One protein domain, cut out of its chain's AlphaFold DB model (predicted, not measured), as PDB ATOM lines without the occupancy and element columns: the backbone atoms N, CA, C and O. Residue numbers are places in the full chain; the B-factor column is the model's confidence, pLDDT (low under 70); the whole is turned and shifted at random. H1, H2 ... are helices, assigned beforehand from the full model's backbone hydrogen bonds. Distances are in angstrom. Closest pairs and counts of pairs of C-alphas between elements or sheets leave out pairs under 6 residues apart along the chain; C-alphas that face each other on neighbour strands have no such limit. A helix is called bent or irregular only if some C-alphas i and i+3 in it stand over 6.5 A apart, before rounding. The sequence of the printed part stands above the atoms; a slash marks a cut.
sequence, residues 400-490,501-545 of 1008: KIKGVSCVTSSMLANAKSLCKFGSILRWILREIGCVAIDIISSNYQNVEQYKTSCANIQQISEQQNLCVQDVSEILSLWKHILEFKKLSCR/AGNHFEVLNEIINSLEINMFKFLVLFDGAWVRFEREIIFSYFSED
ATOM      1  N   LYS A 400     154.797 144.561 143.380       89.69
ATOM      2  CA  LYS A 400     154.279 144.910 142.052       89.69
ATOM      3  C   LYS A 400     155.369 144.836 140.986       89.69
ATOM      4  O   LYS A 400     156.544 145.092 141.246       89.69
ATOM      5  N   ILE A 401     154.940 144.549 139.764       90.06
ATOM      6  CA  ILE A 401     155.769 144.561 138.561       90.06
ATOM      7  C   ILE A 401     155.408 145.820 137.768       90.06
ATOM      8  O   ILE A 401     154.244 146.209 137.718       90.06
ATOM      9  N   LYS A 402     156.403 146.519 137.206       84.38
ATOM     10  CA  LYS A 402     156.136 147.706 136.378       84.38
ATOM     11  C   LYS A 402     155.456 147.257 135.083       84.38
ATOM     12  O   LYS A 402     155.947 146.319 134.464       84.38
ATOM     13  N   GLY A 403     154.403 147.960 134.677       85.38
ATOM     14  CA  GLY A 403     153.560 147.557 133.555       85.38
ATOM     15  C   GLY A 403     152.541 146.480 133.936       85.38
ATOM     16  O   GLY A 403     152.151 145.701 133.088       85.38
ATOM     17  N   VAL A 404     152.238 146.317 135.233       90.31
ATOM     18  CA  VAL A 404     151.281 145.325 135.750       90.31
ATOM     19  C   VAL A 404     150.497 145.956 136.907       90.31
ATOM     20  O   VAL A 404     150.853 145.848 138.087       90.31
ATOM     21  N   SER A 405     149.443 146.677 136.542       87.62
ATOM     22  CA  SER A 405     148.587 147.514 137.388       87.62
ATOM     23  C   SER A 405     148.053 146.782 138.620       87.62
ATOM     24  O   SER A 405     148.201 147.274 139.754       87.62
ATOM     25  N   CYS A 406     147.497 145.586 138.426       90.56
ATOM     26  CA  CYS A 406     146.968 144.714 139.471       90.56
ATOM     27  C   CYS A 406     147.659 143.338 139.486       90.56
ATOM     28  O   CYS A 406     148.032 142.778 138.460       90.56
ATOM     29  N   VAL A 407     147.820 142.772 140.684       93.94
ATOM     30  CA  VAL A 407     148.229 141.372 140.861       93.94
ATOM     31  C   VAL A 407     146.970 140.579 141.181       93.94
ATOM     32  O   VAL A 407     146.421 140.720 142.274       93.94
ATOM     33  N   THR A 408     146.493 139.780 140.227       94.62
ATOM     34  CA  THR A 408     145.307 138.932 140.415       94.62
ATOM     35  C   THR A 408     145.585 137.812 141.426       94.62
ATOM     36  O   THR A 408     146.728 137.391 141.637       94.62
ATOM     37  N   SER A 409     144.525 137.291 142.050       95.19
ATOM     38  CA  SER A 409     144.600 136.107 142.921       95.19
ATOM     39  C   SER A 409     145.128 134.880 142.165       95.19
ATOM     40  O   SER A 409     145.978 134.158 142.690       95.19
ATOM     41  N   SER A 410     144.691 134.701 140.913       95.81
ATOM     42  CA  SER A 410     145.193 133.693 139.972       95.81
ATOM     43  C   SER A 410     146.699 133.841 139.721       95.81
ATOM     44  O   SER A 410     147.446 132.890 139.955       95.81
ATOM     45  N   MET A 411     147.190 135.038 139.387       96.00
ATOM     46  CA  MET A 411     148.611 135.259 139.106       96.00
ATOM     47  C   MET A 411     149.478 135.040 140.343       96.00
ATOM     48  O   MET A 411     150.564 134.468 140.238       96.00
ATOM     49  N   LEU A 412     148.993 135.413 141.531       96.44
ATOM     50  CA  LEU A 412     149.659 135.083 142.790       96.44
ATOM     51  C   LEU A 412     149.678 133.565 143.052       96.44
ATOM     52  O   LEU A 412     150.690 133.046 143.528       96.44
ATOM     53  N   ALA A 413     148.606 132.835 142.733       96.12
ATOM     54  CA  ALA A 413     148.554 131.377 142.859       96.12
ATOM     55  C   ALA A 413     149.480 130.669 141.850       96.12
ATOM     56  O   ALA A 413     150.238 129.775 142.236       96.12
ATOM     57  N   ASN A 414     149.501 131.103 140.588       96.38
ATOM     58  CA  ASN A 414     150.396 130.581 139.555       96.38
ATOM     59  C   ASN A 414     151.868 130.906 139.866       96.38
ATOM     60  O   ASN A 414     152.724 130.025 139.761       96.38
ATOM     61  N   ALA A 415     152.166 132.110 140.369       96.75
ATOM     62  CA  ALA A 415     153.502 132.481 140.839       96.75
ATOM     63  C   ALA A 415     153.963 131.618 142.031       96.75
ATOM     64  O   ALA A 415     155.108 131.152 142.048       96.75
ATOM     65  N   LYS A 416     153.073 131.358 143.006       96.12
ATOM     66  CA  LYS A 416     153.331 130.446 144.137       96.12
ATOM     67  C   LYS A 416     153.610 129.023 143.651       96.12
ATOM     68  O   LYS A 416     154.607 128.440 144.071       96.12
ATOM     69  N   SER A 417     152.791 128.495 142.740       95.38
ATOM     70  CA  SER A 417     152.971 127.164 142.140       95.38
ATOM     71  C   SER A 417     154.313 127.036 141.417       95.38
ATOM     72  O   SER A 417     155.077 126.116 141.709       95.38
ATOM     73  N   LEU A 418     154.659 127.996 140.553       96.75
ATOM     74  CA  LEU A 418     155.945 128.016 139.849       96.75
ATOM     75  C   LEU A 418     157.133 128.072 140.827       96.75
ATOM     76  O   LEU A 418     158.086 127.300 140.699       96.75
ATOM     77  N   CYS A 419     157.072 128.928 141.852       96.25
ATOM     78  CA  CYS A 419     158.126 129.005 142.866       96.25
ATOM     79  C   CYS A 419     158.232 127.721 143.711       96.25
ATOM     80  O   CYS A 419     159.347 127.320 144.059       96.25
ATOM     81  N   LYS A 420     157.105 127.058 144.012       94.06
ATOM     82  CA  LYS A 420     157.051 125.775 144.730       94.06
ATOM     83  C   LYS A 420     157.693 124.659 143.905       94.06
ATOM     84  O   LYS A 420     158.694 124.094 144.343       94.06
ATOM     85  N   PHE A 421     157.180 124.384 142.704       93.69
ATOM     86  CA  PHE A 421     157.690 123.300 141.856       93.69
ATOM     87  C   PHE A 421     159.140 123.538 141.431       93.69
ATOM     88  O   PHE A 421     159.948 122.618 141.509       93.69
ATOM     89  N   GLY A 422     159.517 124.781 141.111       93.69
ATOM     90  CA  GLY A 422     160.910 125.125 140.821       93.69
ATOM     91  C   GLY A 422     161.849 124.891 142.008       93.69
ATOM     92  O   GLY A 422     162.996 124.501 141.810       93.69
ATOM     93  N   SER A 423     161.383 125.076 143.247       91.56
ATOM     94  CA  SER A 423     162.186 124.794 144.447       91.56
ATOM     95  C   SER A 423     162.300 123.295 144.740       91.56
ATOM     96  O   SER A 423     163.390 122.840 145.082       91.56
ATOM     97  N   ILE A 424     161.218 122.528 144.553       89.56
ATOM     98  CA  ILE A 424     161.219 121.063 144.712       89.56
ATOM     99  C   ILE A 424     162.116 120.413 143.650       89.56
ATOM    100  O   ILE A 424     163.009 119.645 143.994       89.56
ATOM    101  N   LEU A 425     161.967 120.788 142.376       90.56
ATOM    102  CA  LEU A 425     162.787 120.272 141.276       90.56
ATOM    103  C   LEU A 425     164.287 120.541 141.501       90.56
ATOM    104  O   LEU A 425     165.108 119.640 141.346       90.56
ATOM    105  N   ARG A 426     164.651 121.753 141.943       91.81
ATOM    106  CA  ARG A 426     166.040 122.106 142.302       91.81
ATOM    107  C   ARG A 426     166.579 121.302 143.491       91.81
ATOM    108  O   ARG A 426     167.790 121.103 143.574       91.81
ATOM    109  N   TRP A 427     165.716 120.835 144.396       89.44
ATOM    110  CA  TRP A 427     166.109 119.921 145.469       89.44
ATOM    111  C   TRP A 427     166.301 118.492 144.951       89.44
ATOM    112  O   TRP A 427     167.385 117.950 145.139       89.44
ATOM    113  N   ILE A 428     165.339 117.927 144.213       85.00
ATOM    114  CA  ILE A 428     165.439 116.572 143.631       85.00
ATOM    115  C   ILE A 428     166.713 116.435 142.786       85.00
ATOM    116  O   ILE A 428     167.528 115.547 143.027       85.00
ATOM    117  N   LEU A 429     166.945 117.370 141.857       86.69
ATOM    118  CA  LEU A 429     168.139 117.377 141.003       86.69
ATOM    119  C   LEU A 429     169.447 117.549 141.796       86.69
ATOM    120  O   LEU A 429     170.507 117.112 141.345       86.69
ATOM    121  N   ARG A 430     169.393 118.178 142.978       88.50
ATOM    122  CA  ARG A 430     170.542 118.268 143.885       88.50
ATOM    123  C   ARG A 430     170.803 116.936 144.587       88.50
ATOM    124  O   ARG A 430     171.965 116.547 144.656       88.50
ATOM    125  N   GLU A 431     169.777 116.248 145.085       84.75
ATOM    126  CA  GLU A 431     169.953 114.940 145.734       84.75
ATOM    127  C   GLU A 431     170.440 113.890 144.721       84.75
ATOM    128  O   GLU A 431     171.439 113.234 144.999       84.75
ATOM    129  N   ILE A 432     169.861 113.829 143.508       82.38
ATOM    130  CA  ILE A 432     170.367 113.000 142.387       82.38
ATOM    131  C   ILE A 432     171.847 113.299 142.123       82.38
ATOM    132  O   ILE A 432     172.673 112.393 142.025       82.38
ATOM    133  N   GLY A 433     172.204 114.583 142.037       80.25
ATOM    134  CA  GLY A 433     173.580 115.006 141.809       80.25
ATOM    135  C   GLY A 433     174.543 114.634 142.944       80.25
ATOM    136  O   GLY A 433     175.699 114.312 142.679       80.25
ATOM    137  N   CYS A 434     174.086 114.645 144.197       82.12
ATOM    138  CA  CYS A 434     174.870 114.190 145.346       82.12
ATOM    139  C   CYS A 434     175.043 112.660 145.352       82.12
ATOM    140  O   CYS A 434     176.178 112.198 145.452       82.12
ATOM    141  N   VAL A 435     173.966 111.897 145.130       77.38
ATOM    142  CA  VAL A 435     173.992 110.430 144.969       77.38
ATOM    143  C   VAL A 435     174.966 110.012 143.860       77.38
ATOM    144  O   VAL A 435     175.809 109.142 144.067       77.38
ATOM    145  N   ALA A 436     174.917 110.677 142.702       77.31
ATOM    146  CA  ALA A 436     175.824 110.403 141.587       77.31
ATOM    147  C   ALA A 436     177.300 110.678 141.936       77.31
ATOM    148  O   ALA A 436     178.175 109.907 141.541       77.31
ATOM    149  N   ILE A 437     177.591 111.745 142.692       78.44
ATOM    150  CA  ILE A 437     178.955 112.054 143.154       78.44
ATOM    151  C   ILE A 437     179.461 110.984 144.127       78.44
ATOM    152  O   ILE A 437     180.601 110.541 143.982       78.44
ATOM    153  N   ASP A 438     178.638 110.550 145.081       78.50
ATOM    154  CA  ASP A 438     179.032 109.531 146.059       78.50
ATOM    155  C   ASP A 438     179.243 108.156 145.411       78.50
ATOM    156  O   ASP A 438     180.238 107.500 145.715       78.50
ATOM    157  N   ILE A 439     178.411 107.763 144.438       71.69
ATOM    158  CA  ILE A 439     178.618 106.543 143.633       71.69
ATOM    159  C   ILE A 439     179.938 106.606 142.855       71.69
ATOM    160  O   ILE A 439     180.728 105.664 142.902       71.69
ATOM    161  N   ILE A 440     180.218 107.724 142.176       72.19
ATOM    162  CA  ILE A 440     181.483 107.929 141.442       72.19
ATOM    163  C   ILE A 440     182.695 107.937 142.394       72.19
ATOM    164  O   ILE A 440     183.800 107.573 141.989       72.19
ATOM    165  N   SER A 441     182.491 108.324 143.656       78.19
ATOM    166  CA  SER A 441     183.526 108.391 144.698       78.19
ATOM    167  C   SER A 441     183.631 107.122 145.557       78.19
ATOM    168  O   SER A 441     184.473 107.080 146.453       78.19
ATOM    169  N   SER A 442     182.792 106.104 145.321       79.75
ATOM    170  CA  SER A 442     182.626 104.916 146.181       79.75
ATOM    171  C   SER A 442     182.315 105.234 147.659       79.75
ATOM    172  O   SER A 442     182.713 104.490 148.556       79.75
ATOM    173  N   ASN A 443     181.615 106.340 147.931       80.44
ATOM    174  CA  ASN A 443     181.311 106.819 149.281       80.44
ATOM    175  C   ASN A 443     179.892 106.427 149.732       80.44
ATOM    176  O   ASN A 443     178.947 107.206 149.647       80.44
ATOM    177  N   TYR A 444     179.740 105.213 150.257       81.88
ATOM    178  CA  TYR A 444     178.434 104.654 150.640       81.88
ATOM    179  C   TYR A 444     177.912 105.113 152.018       81.88
ATOM    180  O   TYR A 444     176.848 104.676 152.448       81.88
ATOM    181  N   GLN A 445     178.618 106.009 152.722       86.06
ATOM    182  CA  GLN A 445     178.263 106.418 154.092       86.06
ATOM    183  C   GLN A 445     176.956 107.229 154.182       86.06
ATOM    184  O   GLN A 445     176.308 107.235 155.225       86.06
ATOM    185  N   ASN A 446     176.536 107.877 153.091       83.75
ATOM    186  CA  ASN A 446     175.375 108.776 153.067       83.75
ATOM    187  C   ASN A 446     174.045 108.088 152.674       83.75
ATOM    188  O   ASN A 446     173.019 108.759 152.572       83.75
ATOM    189  N   VAL A 447     174.027 106.764 152.454       79.94
ATOM    190  CA  VAL A 447     172.865 106.034 151.893       79.94
ATOM    191  C   VAL A 447     171.572 106.230 152.700       79.94
ATOM    192  O   VAL A 447     170.533 106.519 152.107       79.94
ATOM    193  N   GLU A 448     171.613 106.164 154.034       81.94
ATOM    194  CA  GLU A 448     170.414 106.375 154.870       81.94
ATOM    195  C   GLU A 448     169.908 107.830 154.833       81.94
ATOM    196  O   GLU A 448     168.699 108.078 154.881       81.94
ATOM    197  N   GLN A 449     170.808 108.808 154.660       85.62
ATOM    198  CA  GLN A 449     170.405 110.195 154.419       85.62
ATOM    199  C   GLN A 449     169.680 110.309 153.070       85.62
ATOM    200  O   GLN A 449     168.660 110.991 152.987       85.62
ATOM    201  N   TYR A 450     170.148 109.610 152.032       81.75
ATOM    202  CA  TYR A 450     169.488 109.607 150.726       81.75
ATOM    203  C   TYR A 450     168.143 108.877 150.728       81.75
ATOM    204  O   TYR A 450     167.203 109.400 150.128       81.75
ATOM    205  N   LYS A 451     167.987 107.761 151.460       82.75
ATOM    206  CA  LYS A 451     166.659 107.167 151.720       82.75
ATOM    207  C   LYS A 451     165.721 108.182 152.369       82.75
ATOM    208  O   LYS A 451     164.603 108.368 151.902       82.75
ATOM    209  N   THR A 452     166.195 108.882 153.402       83.25
ATOM    210  CA  THR A 452     165.407 109.893 154.126       83.25
ATOM    211  C   THR A 452     165.006 111.064 153.216       83.25
ATOM    212  O   THR A 452     163.839 111.451 153.191       83.25
ATOM    213  N   SER A 453     165.932 111.607 152.411       77.75
ATOM    214  CA  SER A 453     165.621 112.617 151.383       77.75
ATOM    215  C   SER A 453     164.584 112.101 150.376       77.75
ATOM    216  O   SER A 453     163.629 112.809 150.065       77.75
ATOM    217  N   CYS A 454     164.752 110.868 149.894       80.56
ATOM    218  CA  CYS A 454     163.879 110.229 148.912       80.56
ATOM    219  C   CYS A 454     162.451 110.026 149.445       80.56
ATOM    220  O   CYS A 454     161.495 110.438 148.792       80.56
ATOM    221  N   ALA A 455     162.300 109.502 150.666       82.44
ATOM    222  CA  ALA A 455     161.006 109.334 151.328       82.44
ATOM    223  C   ALA A 455     160.274 110.676 151.521       82.44
ATOM    224  O   ALA A 455     159.085 110.778 151.229       82.44
ATOM    225  N   ASN A 456     160.989 111.735 151.920       78.12
ATOM    226  CA  ASN A 456     160.412 113.079 152.040       78.12
ATOM    227  C   ASN A 456     159.967 113.655 150.677       78.12
ATOM    228  O   ASN A 456     158.927 114.306 150.586       78.12
ATOM    229  N   ILE A 457     160.734 113.415 149.605       77.31
ATOM    230  CA  ILE A 457     160.366 113.802 148.230       77.31
ATOM    231  C   ILE A 457     159.113 113.042 147.773       77.31
ATOM    232  O   ILE A 457     158.192 113.655 147.231       77.31
ATOM    233  N   GLN A 458     159.060 111.734 148.029       81.81
ATOM    234  CA  GLN A 458     157.934 110.868 147.687       81.81
ATOM    235  C   GLN A 458     156.659 111.278 148.440       81.81
ATOM    236  O   GLN A 458     155.628 111.488 147.804       81.81
ATOM    237  N   GLN A 459     156.745 111.528 149.750       82.25
ATOM    238  CA  GLN A 459     155.619 112.015 150.555       82.25
ATOM    239  C   GLN A 459     155.075 113.356 150.027       82.25
ATOM    240  O   GLN A 459     153.864 113.555 149.958       82.25
ATOM    241  N   ILE A 460     155.949 114.279 149.603       76.19
ATOM    242  CA  ILE A 460     155.533 115.546 148.975       76.19
ATOM    243  C   ILE A 460     154.889 115.306 147.598       76.19
ATOM    244  O   ILE A 460     153.966 116.029 147.228       76.19
ATOM    245  N   SER A 461     155.344 114.303 146.845       78.25
ATOM    246  CA  SER A 461     154.748 113.884 145.568       78.25
ATOM    247  C   SER A 461     153.315 113.362 145.760       78.25
ATOM    248  O   SER A 461     152.391 113.755 145.045       78.25
ATOM    249  N   GLU A 462     153.115 112.534 146.785       80.88
ATOM    250  CA  GLU A 462     151.825 111.953 147.170       80.88
ATOM    251  C   GLU A 462     150.862 113.015 147.718       80.88
ATOM    252  O   GLU A 462     149.735 113.113 147.242       80.88
ATOM    253  N   GLN A 463     151.326 113.907 148.603       80.19
ATOM    254  CA  GLN A 463     150.558 115.054 149.123       80.19
ATOM    255  C   GLN A 463     150.141 116.083 148.054       80.19
ATOM    256  O   GLN A 463     149.472 117.071 148.364       80.19
ATOM    257  N   GLN A 464     150.569 115.928 146.800       73.88
ATOM    258  CA  GLN A 464     150.104 116.731 145.665       73.88
ATOM    259  C   GLN A 464     149.135 115.960 144.750       73.88
ATOM    260  O   GLN A 464     148.813 116.454 143.672       73.88
ATOM    261  N   ASN A 465     148.654 114.785 145.181       64.06
ATOM    262  CA  ASN A 465     147.743 113.889 144.458       64.06
ATOM    263  C   ASN A 465     148.210 113.594 143.018       64.06
ATOM    264  O   ASN A 465     147.419 113.564 142.075       64.06
ATOM    265  N   LEU A 466     149.520 113.379 142.844       54.53
ATOM    266  CA  LEU A 466     150.174 113.224 141.539       54.53
ATOM    267  C   LEU A 466     150.011 111.815 140.955       54.53
ATOM    268  O   LEU A 466     150.987 111.069 140.778       54.53
ATOM    269  N   CYS A 467     148.762 111.479 140.635       44.19
ATOM    270  CA  CYS A 467     148.410 110.322 139.829       44.19
ATOM    271  C   CYS A 467     148.714 110.624 138.352       44.19
ATOM    272  O   CYS A 467     147.976 111.346 137.686       44.19
ATOM    273  N   VAL A 468     149.829 110.089 137.855       48.03
ATOM    274  CA  VAL A 468     150.172 110.084 136.427       48.03
ATOM    275  C   VAL A 468     150.292 108.618 136.034       48.03
ATOM    276  O   VAL A 468     151.284 107.969 136.367       48.03
ATOM    277  N   GLN A 469     149.236 108.077 135.429       42.19
ATOM    278  CA  GLN A 469     149.126 106.644 135.136       42.19
ATOM    279  C   GLN A 469     150.060 106.227 133.986       42.19
ATOM    280  O   GLN A 469     150.637 105.144 134.030       42.19
ATOM    281  N   ASP A 470     150.325 107.143 133.050       43.25
ATOM    282  CA  ASP A 470     151.121 106.928 131.830       43.25
ATOM    283  C   ASP A 470     152.644 106.756 132.073       43.25
ATOM    284  O   ASP A 470     153.420 106.553 131.143       43.25
ATOM    285  N   VAL A 471     153.120 106.843 133.323       44.53
ATOM    286  CA  VAL A 471     154.564 106.757 133.645       44.53
ATOM    287  C   VAL A 471     155.081 105.307 133.617       44.53
ATOM    288  O   VAL A 471     156.288 105.087 133.522       44.53
ATOM    289  N   SER A 472     154.203 104.300 133.675       40.34
ATOM    290  CA  SER A 472     154.593 102.880 133.726       40.34
ATOM    291  C   SER A 472     155.327 102.393 132.469       40.34
ATOM    292  O   SER A 472     156.295 101.641 132.598       40.34
ATOM    293  N   GLU A 473     154.939 102.853 131.276       39.19
ATOM    294  CA  GLU A 473     155.587 102.480 130.007       39.19
ATOM    295  C   GLU A 473     156.953 103.159 129.834       39.19
ATOM    296  O   GLU A 473     157.940 102.520 129.470       39.19
ATOM    297  N   ILE A 474     157.063 104.438 130.205       38.56
ATOM    298  CA  ILE A 474     158.352 105.151 130.208       38.56
ATOM    299  C   ILE A 474     159.319 104.494 131.213       38.56
ATOM    300  O   ILE A 474     160.519 104.376 130.947       38.56
ATOM    301  N   LEU A 475     158.806 103.986 132.341       41.28
ATOM    302  CA  LEU A 475     159.596 103.233 133.317       41.28
ATOM    303  C   LEU A 475     159.938 101.805 132.887       41.28
ATOM    304  O   LEU A 475     160.975 101.308 133.325       41.28
ATOM    305  N   SER A 476     159.135 101.128 132.061       42.81
ATOM    306  CA  SER A 476     159.525  99.815 131.525       42.81
ATOM    307  C   SER A 476     160.699  99.966 130.550       42.81
ATOM    308  O   SER A 476     161.691  99.241 130.662       42.81
ATOM    309  N   LEU A 477     160.662 101.000 129.700       38.81
ATOM    310  CA  LEU A 477     161.756 101.355 128.795       38.81
ATOM    311  C   LEU A 477     163.048 101.708 129.560       38.81
ATOM    312  O   LEU A 477     164.123 101.212 129.219       38.81
ATOM    313  N   TRP A 478     162.956 102.493 130.641       41.91
ATOM    314  CA  TRP A 478     164.117 102.792 131.497       41.91
ATOM    315  C   TRP A 478     164.618 101.555 132.264       41.91
ATOM    316  O   TRP A 478     165.826 101.321 132.334       41.91
ATOM    317  N   LYS A 479     163.726 100.695 132.777       48.97
ATOM    318  CA  LYS A 479     164.116  99.422 133.412       48.97
ATOM    319  C   LYS A 479     164.936  98.541 132.463       48.97
ATOM    320  O   LYS A 479     165.954  98.007 132.896       48.97
ATOM    321  N   HIS A 480     164.584  98.463 131.177       45.81
ATOM    322  CA  HIS A 480     165.400  97.754 130.179       45.81
ATOM    323  C   HIS A 480     166.815  98.343 130.017       45.81
ATOM    324  O   HIS A 480     167.780  97.588 129.877       45.81
ATOM    325  N   ILE A 481     166.973  99.669 130.097       40.78
ATOM    326  CA  ILE A 481     168.290 100.329 130.064       40.78
ATOM    327  C   ILE A 481     169.108  99.970 131.321       40.78
ATOM    328  O   ILE A 481     170.293  99.641 131.218       40.78
ATOM    329  N   LEU A 482     168.485  99.939 132.505       45.34
ATOM    330  CA  LEU A 482     169.142  99.535 133.759       45.34
ATOM    331  C   LEU A 482     169.527  98.049 133.786       45.34
ATOM    332  O   LEU A 482     170.626  97.716 134.234       45.34
ATOM    333  N   GLU A 483     168.688  97.155 133.259       51.38
ATOM    334  CA  GLU A 483     169.025  95.736 133.064       51.38
ATOM    335  C   GLU A 483     170.267  95.578 132.168       51.38
ATOM    336  O   GLU A 483     171.232  94.891 132.524       51.38
ATOM    337  N   PHE A 484     170.321  96.311 131.051       42.62
ATOM    338  CA  PHE A 484     171.488  96.339 130.162       42.62
ATOM    339  C   PHE A 484     172.754  96.885 130.860       42.62
ATOM    340  O   PHE A 484     173.884  96.467 130.571       42.62
ATOM    341  N   LYS A 485     172.587  97.787 131.837       47.16
ATOM    342  CA  LYS A 485     173.656  98.312 132.704       47.16
ATOM    343  C   LYS A 485     174.165  97.264 133.702       47.16
ATOM    344  O   LYS A 485     175.379  97.055 133.775       47.16
ATOM    345  N   LYS A 486     173.275  96.512 134.368       55.94
ATOM    346  CA  LYS A 486     173.642  95.359 135.223       55.94
ATOM    347  C   LYS A 486     174.468  94.326 134.446       55.94
ATOM    348  O   LYS A 486     175.528  93.898 134.914       55.94
ATOM    349  N   LEU A 487     174.026  93.965 133.237       47.69
ATOM    350  CA  LEU A 487     174.724  93.020 132.352       47.69
ATOM    351  C   LEU A 487     176.116  93.522 131.927       47.69
ATOM    352  O   LEU A 487     177.063  92.734 131.851       47.69
ATOM    353  N   SER A 488     176.267  94.832 131.716       47.28
ATOM    354  CA  SER A 488     177.556  95.461 131.393       47.28
ATOM    355  C   SER A 488     178.545  95.409 132.569       47.28
ATOM    356  O   SER A 488     179.727  95.122 132.372       47.28
ATOM    357  N   CYS A 489     178.073  95.624 133.804       48.72
ATOM    358  CA  CYS A 489     178.906  95.562 135.009       48.72
ATOM    359  C   CYS A 489     179.356  94.132 135.364       48.72
ATOM    360  O   CYS A 489     180.514  93.935 135.744       48.72
ATOM    361  N   ARG A 490     178.488  93.122 135.182       52.12
ATOM    362  CA  ARG A 490     178.801  91.706 135.479       52.12
ATOM    363  C   ARG A 490     180.030  91.177 134.722       52.12
ATOM    364  O   ARG A 490     180.737  90.325 135.245       52.12
ATOM    365  N   ALA A 501     179.214  95.179 148.716       58.06
ATOM    366  CA  ALA A 501     178.910  96.109 147.631       58.06
ATOM    367  C   ALA A 501     177.557  95.837 146.942       58.06
ATOM    368  O   ALA A 501     177.003  96.760 146.347       58.06
ATOM    369  N   GLY A 502     177.019  94.611 147.017       66.81
ATOM    370  CA  GLY A 502     175.741  94.243 146.397       66.81
ATOM    371  C   GLY A 502     174.572  95.013 147.010       66.81
ATOM    372  O   GLY A 502     173.951  95.837 146.338       66.81
ATOM    373  N   ASN A 503     174.339  94.819 148.310       75.75
ATOM    374  CA  ASN A 503     173.190  95.390 149.021       75.75
ATOM    375  C   ASN A 503     173.160  96.929 148.945       75.75
ATOM    376  O   ASN A 503     172.109  97.523 148.706       75.75
ATOM    377  N   HIS A 504     174.314  97.595 149.092       75.44
ATOM    378  CA  HIS A 504     174.390  99.055 148.959       75.44
ATOM    379  C   HIS A 504     174.124  99.540 147.527       75.44
ATOM    380  O   HIS A 504     173.545 100.612 147.352       75.44
ATOM    381  N   PHE A 505     174.518  98.774 146.505       73.69
ATOM    382  CA  PHE A 505     174.254  99.128 145.112       73.69
ATOM    383  C   PHE A 505     172.772  98.968 144.757       73.69
ATOM    384  O   PHE A 505     172.215  99.842 144.099       73.69
ATOM    385  N   GLU A 506     172.101  97.909 145.214       81.56
ATOM    386  CA  GLU A 506     170.665  97.714 144.956       81.56
ATOM    387  C   GLU A 506     169.816  98.818 145.602       81.56
ATOM    388  O   GLU A 506     169.043  99.473 144.898       81.56
ATOM    389  N   VAL A 507     170.072  99.138 146.877       78.88
ATOM    390  CA  VAL A 507     169.444 100.272 147.584       78.88
ATOM    391  C   VAL A 507     169.694 101.609 146.871       78.88
ATOM    392  O   VAL A 507     168.794 102.440 146.767       78.88
ATOM    393  N   LEU A 508     170.899 101.842 146.341       75.38
ATOM    394  CA  LEU A 508     171.189 103.074 145.597       75.38
ATOM    395  C   LEU A 508     170.472 103.146 144.245       75.38
ATOM    396  O   LEU A 508     170.056 104.235 143.853       75.38
ATOM    397  N   ASN A 509     170.276 102.021 143.551       80.06
ATOM    398  CA  ASN A 509     169.464 101.994 142.331       80.06
ATOM    399  C   ASN A 509     167.980 102.256 142.640       80.06
ATOM    400  O   ASN A 509     167.335 102.989 141.899       80.06
ATOM    401  N   GLU A 510     167.441 101.722 143.740       83.62
ATOM    402  CA  GLU A 510     166.073 102.020 144.195       83.62
ATOM    403  C   GLU A 510     165.880 103.523 144.473       83.62
ATOM    404  O   GLU A 510     164.940 104.142 143.962       83.62
ATOM    405  N   ILE A 511     166.824 104.133 145.202       76.00
ATOM    406  CA  ILE A 511     166.848 105.579 145.468       76.00
ATOM    407  C   ILE A 511     166.915 106.379 144.159       76.00
ATOM    408  O   ILE A 511     166.144 107.325 143.999       76.00
ATOM    409  N   ILE A 512     167.793 106.011 143.217       77.50
ATOM    410  CA  ILE A 512     167.896 106.680 141.908       77.50
ATOM    411  C   ILE A 512     166.574 106.584 141.149       77.50
ATOM    412  O   ILE A 512     166.043 107.617 140.757       77.50
ATOM    413  N   ASN A 513     166.005 105.384 141.013       83.19
ATOM    414  CA  ASN A 513     164.752 105.166 140.288       83.19
ATOM    415  C   ASN A 513     163.618 106.036 140.855       83.19
ATOM    416  O   ASN A 513     162.906 106.700 140.103       83.19
ATOM    417  N   SER A 514     163.469 106.081 142.182       82.88
ATOM    418  CA  SER A 514     162.451 106.910 142.841       82.88
ATOM    419  C   SER A 514     162.708 108.416 142.667       82.88
ATOM    420  O   SER A 514     161.776 109.186 142.402       82.88
ATOM    421  N   LEU A 515     163.968 108.859 142.739       78.12
ATOM    422  CA  LEU A 515     164.327 110.253 142.475       78.12
ATOM    423  C   LEU A 515     164.120 110.641 141.001       78.12
ATOM    424  O   LEU A 515     163.684 111.761 140.743       78.12
ATOM    425  N   GLU A 516     164.371 109.749 140.042       81.88
ATOM    426  CA  GLU A 516     164.149 109.982 138.607       81.88
ATOM    427  C   GLU A 516     162.654 110.007 138.247       81.88
ATOM    428  O   GLU A 516     162.220 110.906 137.522       81.88
ATOM    429  N   ILE A 517     161.839 109.117 138.832       86.25
ATOM    430  CA  ILE A 517     160.365 109.168 138.755       86.25
ATOM    431  C   ILE A 517     159.853 110.528 139.231       86.25
ATOM    432  O   ILE A 517     159.058 111.188 138.554       86.25
ATOM    433  N   ASN A 518     160.319 110.971 140.399       80.50
ATOM    434  CA  ASN A 518     159.895 112.242 140.967       80.50
ATOM    435  C   ASN A 518     160.457 113.438 140.183       80.50
ATOM    436  O   ASN A 518     159.728 114.403 139.961       80.50
ATOM    437  N   MET A 519     161.689 113.367 139.670       90.19
ATOM    438  CA  MET A 519     162.239 114.364 138.746       90.19
ATOM    439  C   MET A 519     161.330 114.532 137.525       90.19
ATOM    440  O   MET A 519     160.950 115.660 137.220       90.19
ATOM    441  N   PHE A 520     160.934 113.440 136.865       88.88
ATOM    442  CA  PHE A 520     160.042 113.475 135.704       88.88
ATOM    443  C   PHE A 520     158.694 114.132 136.040       88.88
ATOM    444  O   PHE A 520     158.308 115.109 135.392       88.88
ATOM    445  N   LYS A 521     158.023 113.690 137.120       87.88
ATOM    446  CA  LYS A 521     156.773 114.313 137.603       87.88
ATOM    447  C   LYS A 521     156.934 115.820 137.842       87.88
ATOM    448  O   LYS A 521     156.114 116.615 137.382       87.88
ATOM    449  N   PHE A 522     157.996 116.236 138.536       89.81
ATOM    450  CA  PHE A 522     158.218 117.648 138.856       89.81
ATOM    451  C   PHE A 522     158.734 118.486 137.675       89.81
ATOM    452  O   PHE A 522     158.523 119.698 137.698       89.81
ATOM    453  N   LEU A 523     159.309 117.890 136.622       91.12
ATOM    454  CA  LEU A 523     159.583 118.576 135.351       91.12
ATOM    455  C   LEU A 523     158.273 118.944 134.630       91.12
ATOM    456  O   LEU A 523     158.113 120.104 134.252       91.12
ATOM    457  N   VAL A 524     157.309 118.015 134.527       90.81
ATOM    458  CA  VAL A 524     155.972 118.289 133.944       90.81
ATOM    459  C   VAL A 524     155.246 119.390 134.722       90.81
ATOM    460  O   VAL A 524     154.723 120.339 134.139       90.81
ATOM    461  N   LEU A 525     155.236 119.301 136.057       90.56
ATOM    462  CA  LEU A 525     154.566 120.285 136.918       90.56
ATOM    463  C   LEU A 525     155.240 121.657 136.887       90.56
ATOM    464  O   LEU A 525     154.551 122.679 136.896       90.56
ATOM    465  N   PHE A 526     156.575 121.688 136.844       95.25
ATOM    466  CA  PHE A 526     157.329 122.923 136.673       95.25
ATOM    467  C   PHE A 526     156.982 123.589 135.343       95.25
ATOM    468  O   PHE A 526     156.689 124.782 135.343       95.25
ATOM    469  N   ASP A 527     156.939 122.832 134.243       95.19
ATOM    470  CA  ASP A 527     156.596 123.380 132.932       95.19
ATOM    471  C   ASP A 527     155.134 123.859 132.862       95.19
ATOM    472  O   ASP A 527     154.849 124.987 132.454       95.19
ATOM    473  N   GLY A 528     154.192 123.053 133.360       93.88
ATOM    474  CA  GLY A 528     152.779 123.425 133.441       93.88
ATOM    475  C   GLY A 528     152.542 124.702 134.257       93.88
ATOM    476  O   GLY A 528     151.780 125.575 133.836       93.88
ATOM    477  N   ALA A 529     153.220 124.853 135.399       95.50
ATOM    478  CA  ALA A 529     153.153 126.073 136.203       95.50
ATOM    479  C   ALA A 529     153.901 127.251 135.561       95.50
ATOM    480  O   ALA A 529     153.435 128.389 135.662       95.50
ATOM    481  N   TRP A 530     155.017 126.992 134.869       96.94
ATOM    482  CA  TRP A 530     155.748 127.997 134.102       96.94
ATOM    483  C   TRP A 530     154.865 128.600 133.018       96.94
ATOM    484  O   TRP A 530     154.673 129.810 132.990       96.94
ATOM    485  N   VAL A 531     154.282 127.762 132.161       95.00
ATOM    486  CA  VAL A 531     153.424 128.186 131.050       95.00
ATOM    487  C   VAL A 531     152.187 128.940 131.534       95.00
ATOM    488  O   VAL A 531     151.842 129.957 130.935       95.00
ATOM    489  N   ARG A 532     151.553 128.508 132.634       95.44
ATOM    490  CA  ARG A 532     150.416 129.232 133.234       95.44
ATOM    491  C   ARG A 532     150.818 130.628 133.709       95.44
ATOM    492  O   ARG A 532     150.162 131.595 133.329       95.44
ATOM    493  N   PHE A 533     151.896 130.733 134.490       96.88
ATOM    494  CA  PHE A 533     152.361 132.021 135.007       96.88
ATOM    495  C   PHE A 533     152.908 132.936 133.901       96.88
ATOM    496  O   PHE A 533     152.552 134.108 133.874       96.88
ATOM    497  N   GLU A 534     153.728 132.421 132.976       95.38
ATOM    498  CA  GLU A 534     154.288 133.186 131.852       95.38
ATOM    499  C   GLU A 534     153.176 133.746 130.954       95.38
ATOM    500  O   GLU A 534     153.223 134.914 130.579       95.38
ATOM    501  N   ARG A 535     152.133 132.956 130.673       94.19
ATOM    502  CA  ARG A 535     150.948 133.422 129.943       94.19
ATOM    503  C   ARG A 535     150.238 134.561 130.677       94.19
ATOM    504  O   ARG A 535     149.924 135.574 130.061       94.19
ATOM    505  N   GLU A 536     149.979 134.394 131.972       94.75
ATOM    506  CA  GLU A 536     149.213 135.364 132.761       94.75
ATOM    507  C   GLU A 536     149.972 136.681 132.966       94.75
ATOM    508  O   GLU A 536     149.420 137.734 132.664       94.75
ATOM    509  N   ILE A 537     151.251 136.639 133.361       94.12
ATOM    510  CA  ILE A 537     152.053 137.860 133.552       94.12
ATOM    511  C   ILE A 537     152.241 138.638 132.246       94.12
ATOM    512  O   ILE A 537     152.253 139.866 132.271       94.12
ATOM    513  N   ILE A 538     152.375 137.947 131.108       91.50
ATOM    514  CA  ILE A 538     152.551 138.608 129.815       91.50
ATOM    515  C   ILE A 538     151.235 139.224 129.323       91.50
ATOM    516  O   ILE A 538     151.258 140.362 128.859       91.50
ATOM    517  N   PHE A 539     150.091 138.542 129.453       90.56
ATOM    518  CA  PHE A 539     148.810 139.179 129.126       90.56
ATOM    519  C   PHE A 539     148.531 140.368 130.051       90.56
ATOM    520  O   PHE A 539     148.230 141.442 129.547       90.56
ATOM    521  N   SER A 540     148.759 140.247 131.365       90.75
ATOM    522  CA  SER A 540     148.645 141.391 132.284       90.75
ATOM    523  C   SER A 540     149.568 142.562 131.920       90.75
ATOM    524  O   SER A 540     149.213 143.698 132.207       90.75
ATOM    525  N   TYR A 541     150.713 142.303 131.274       88.31
ATOM    526  CA  TYR A 541     151.648 143.332 130.808       88.31
ATOM    527  C   TYR A 541     151.233 144.015 129.495       88.31
ATOM    528  O   TYR A 541     151.531 145.187 129.286       88.31
ATOM    529  N   PHE A 542     150.536 143.303 128.604       84.12
ATOM    530  CA  PHE A 542     150.056 143.849 127.325       84.12
ATOM    531  C   PHE A 542     148.580 144.281 127.336       84.12
ATOM    532  O   PHE A 542     148.098 144.802 126.334       84.12
ATOM    533  N   SER A 543     147.863 144.103 128.450       80.81
ATOM    534  CA  SER A 543     146.487 144.589 128.636       80.81
ATOM    535  C   SER A 543     146.388 146.019 129.193       80.81
ATOM    536  O   SER A 543     145.273 146.493 129.393       80.81
ATOM    537  N   GLU A 544     147.503 146.722 129.434       58.00
ATOM    538  CA  GLU A 544     147.514 148.128 129.891       58.00
ATOM    539  C   GLU A 544     147.210 149.130 128.758       58.00
ATOM    540  O   GLU A 544     147.982 150.034 128.446       58.00
ATOM    541  N   ASP A 545     146.032 148.975 128.158       51.78
ATOM    542  CA  ASP A 545     145.380 149.983 127.326       51.78
ATOM    543  C   ASP A 545     144.681 150.972 128.295       51.78
ATOM    544  O   ASP A 545     143.486 150.847 128.562       51.78
TER     545      ASP A 545
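AT A GLANCE: This is residues 400 to 490 and 501 to 545 of the 1008 residues of an uncharacterized protein of Smittium megazygosporum (UniProt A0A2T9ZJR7). Two long helices, H1 and H4, run side by side in opposite ways and make the length of a rod. Near one end H2 folds back from H1 and packs on both, making a three-helix bundle; H3 lies near H4 on the side away from H2, and its residues 483 to 490 stick out. The printed part has 136 residues with four named helices, H1 to H4 in chain order, and no named strand: all helix. It is loose, with a radius of gyration of the C-alphas of 19.4 A and spans of 68 by 31 by 24 A.

HOW THE PARTS SIT: H1, residues 409 to 440, and H2, residues 444 to 462, form a helical hairpin at a shallow tilt of 23 degrees. H1 touches H2 with residues 428 to 438 alone; their closest C-alphas, of Asp 438 and Tyr 444, are 6.7 A apart. H3, residues 471 to 490, touches no helix but is near H4, residues 501 to 542. H1 and H4 touch, opposite ways at a shallow tilt of 27 degrees, closest at the C-alphas of Leu 418 and Ala 529, 5.0 A. H4 touches H2 with residues 504 to 518 alone, the same way at a steep tilt of 42 degrees, closest at the C-alphas of Cys 454 and Leu 515, 6.5 A. H1 and H3 are apart. Every O i to N i+4 pair is within hydrogen-bond range in H1, H3 and H4; in H2, 13 of 15 are.

IN THESE COORDINATES: H1 begins at C-alpha 409 (144.600, 136.107, 142.921) and is 46.4 A long. H2 is irregular: C-alphas 445 and 448 are 7.9 A apart. H3 is 28.6 A long. H4, 59.4 A, ends at C-alpha 542 (150.056, 143.849, 127.325).

THE WHOLE: The C-alphas farthest apart, of Arg 490 and Asp 545, are 67.7 A apart. Residues 491 to 500 are not printed; C-alphas 490 and 501 are 12.9 A apart across the cut. The link H1 to H2 is tight and H2 to H3 short. The pLDDT is under 70 at residues 465 to 490, 501 to 502 and 544 to 545.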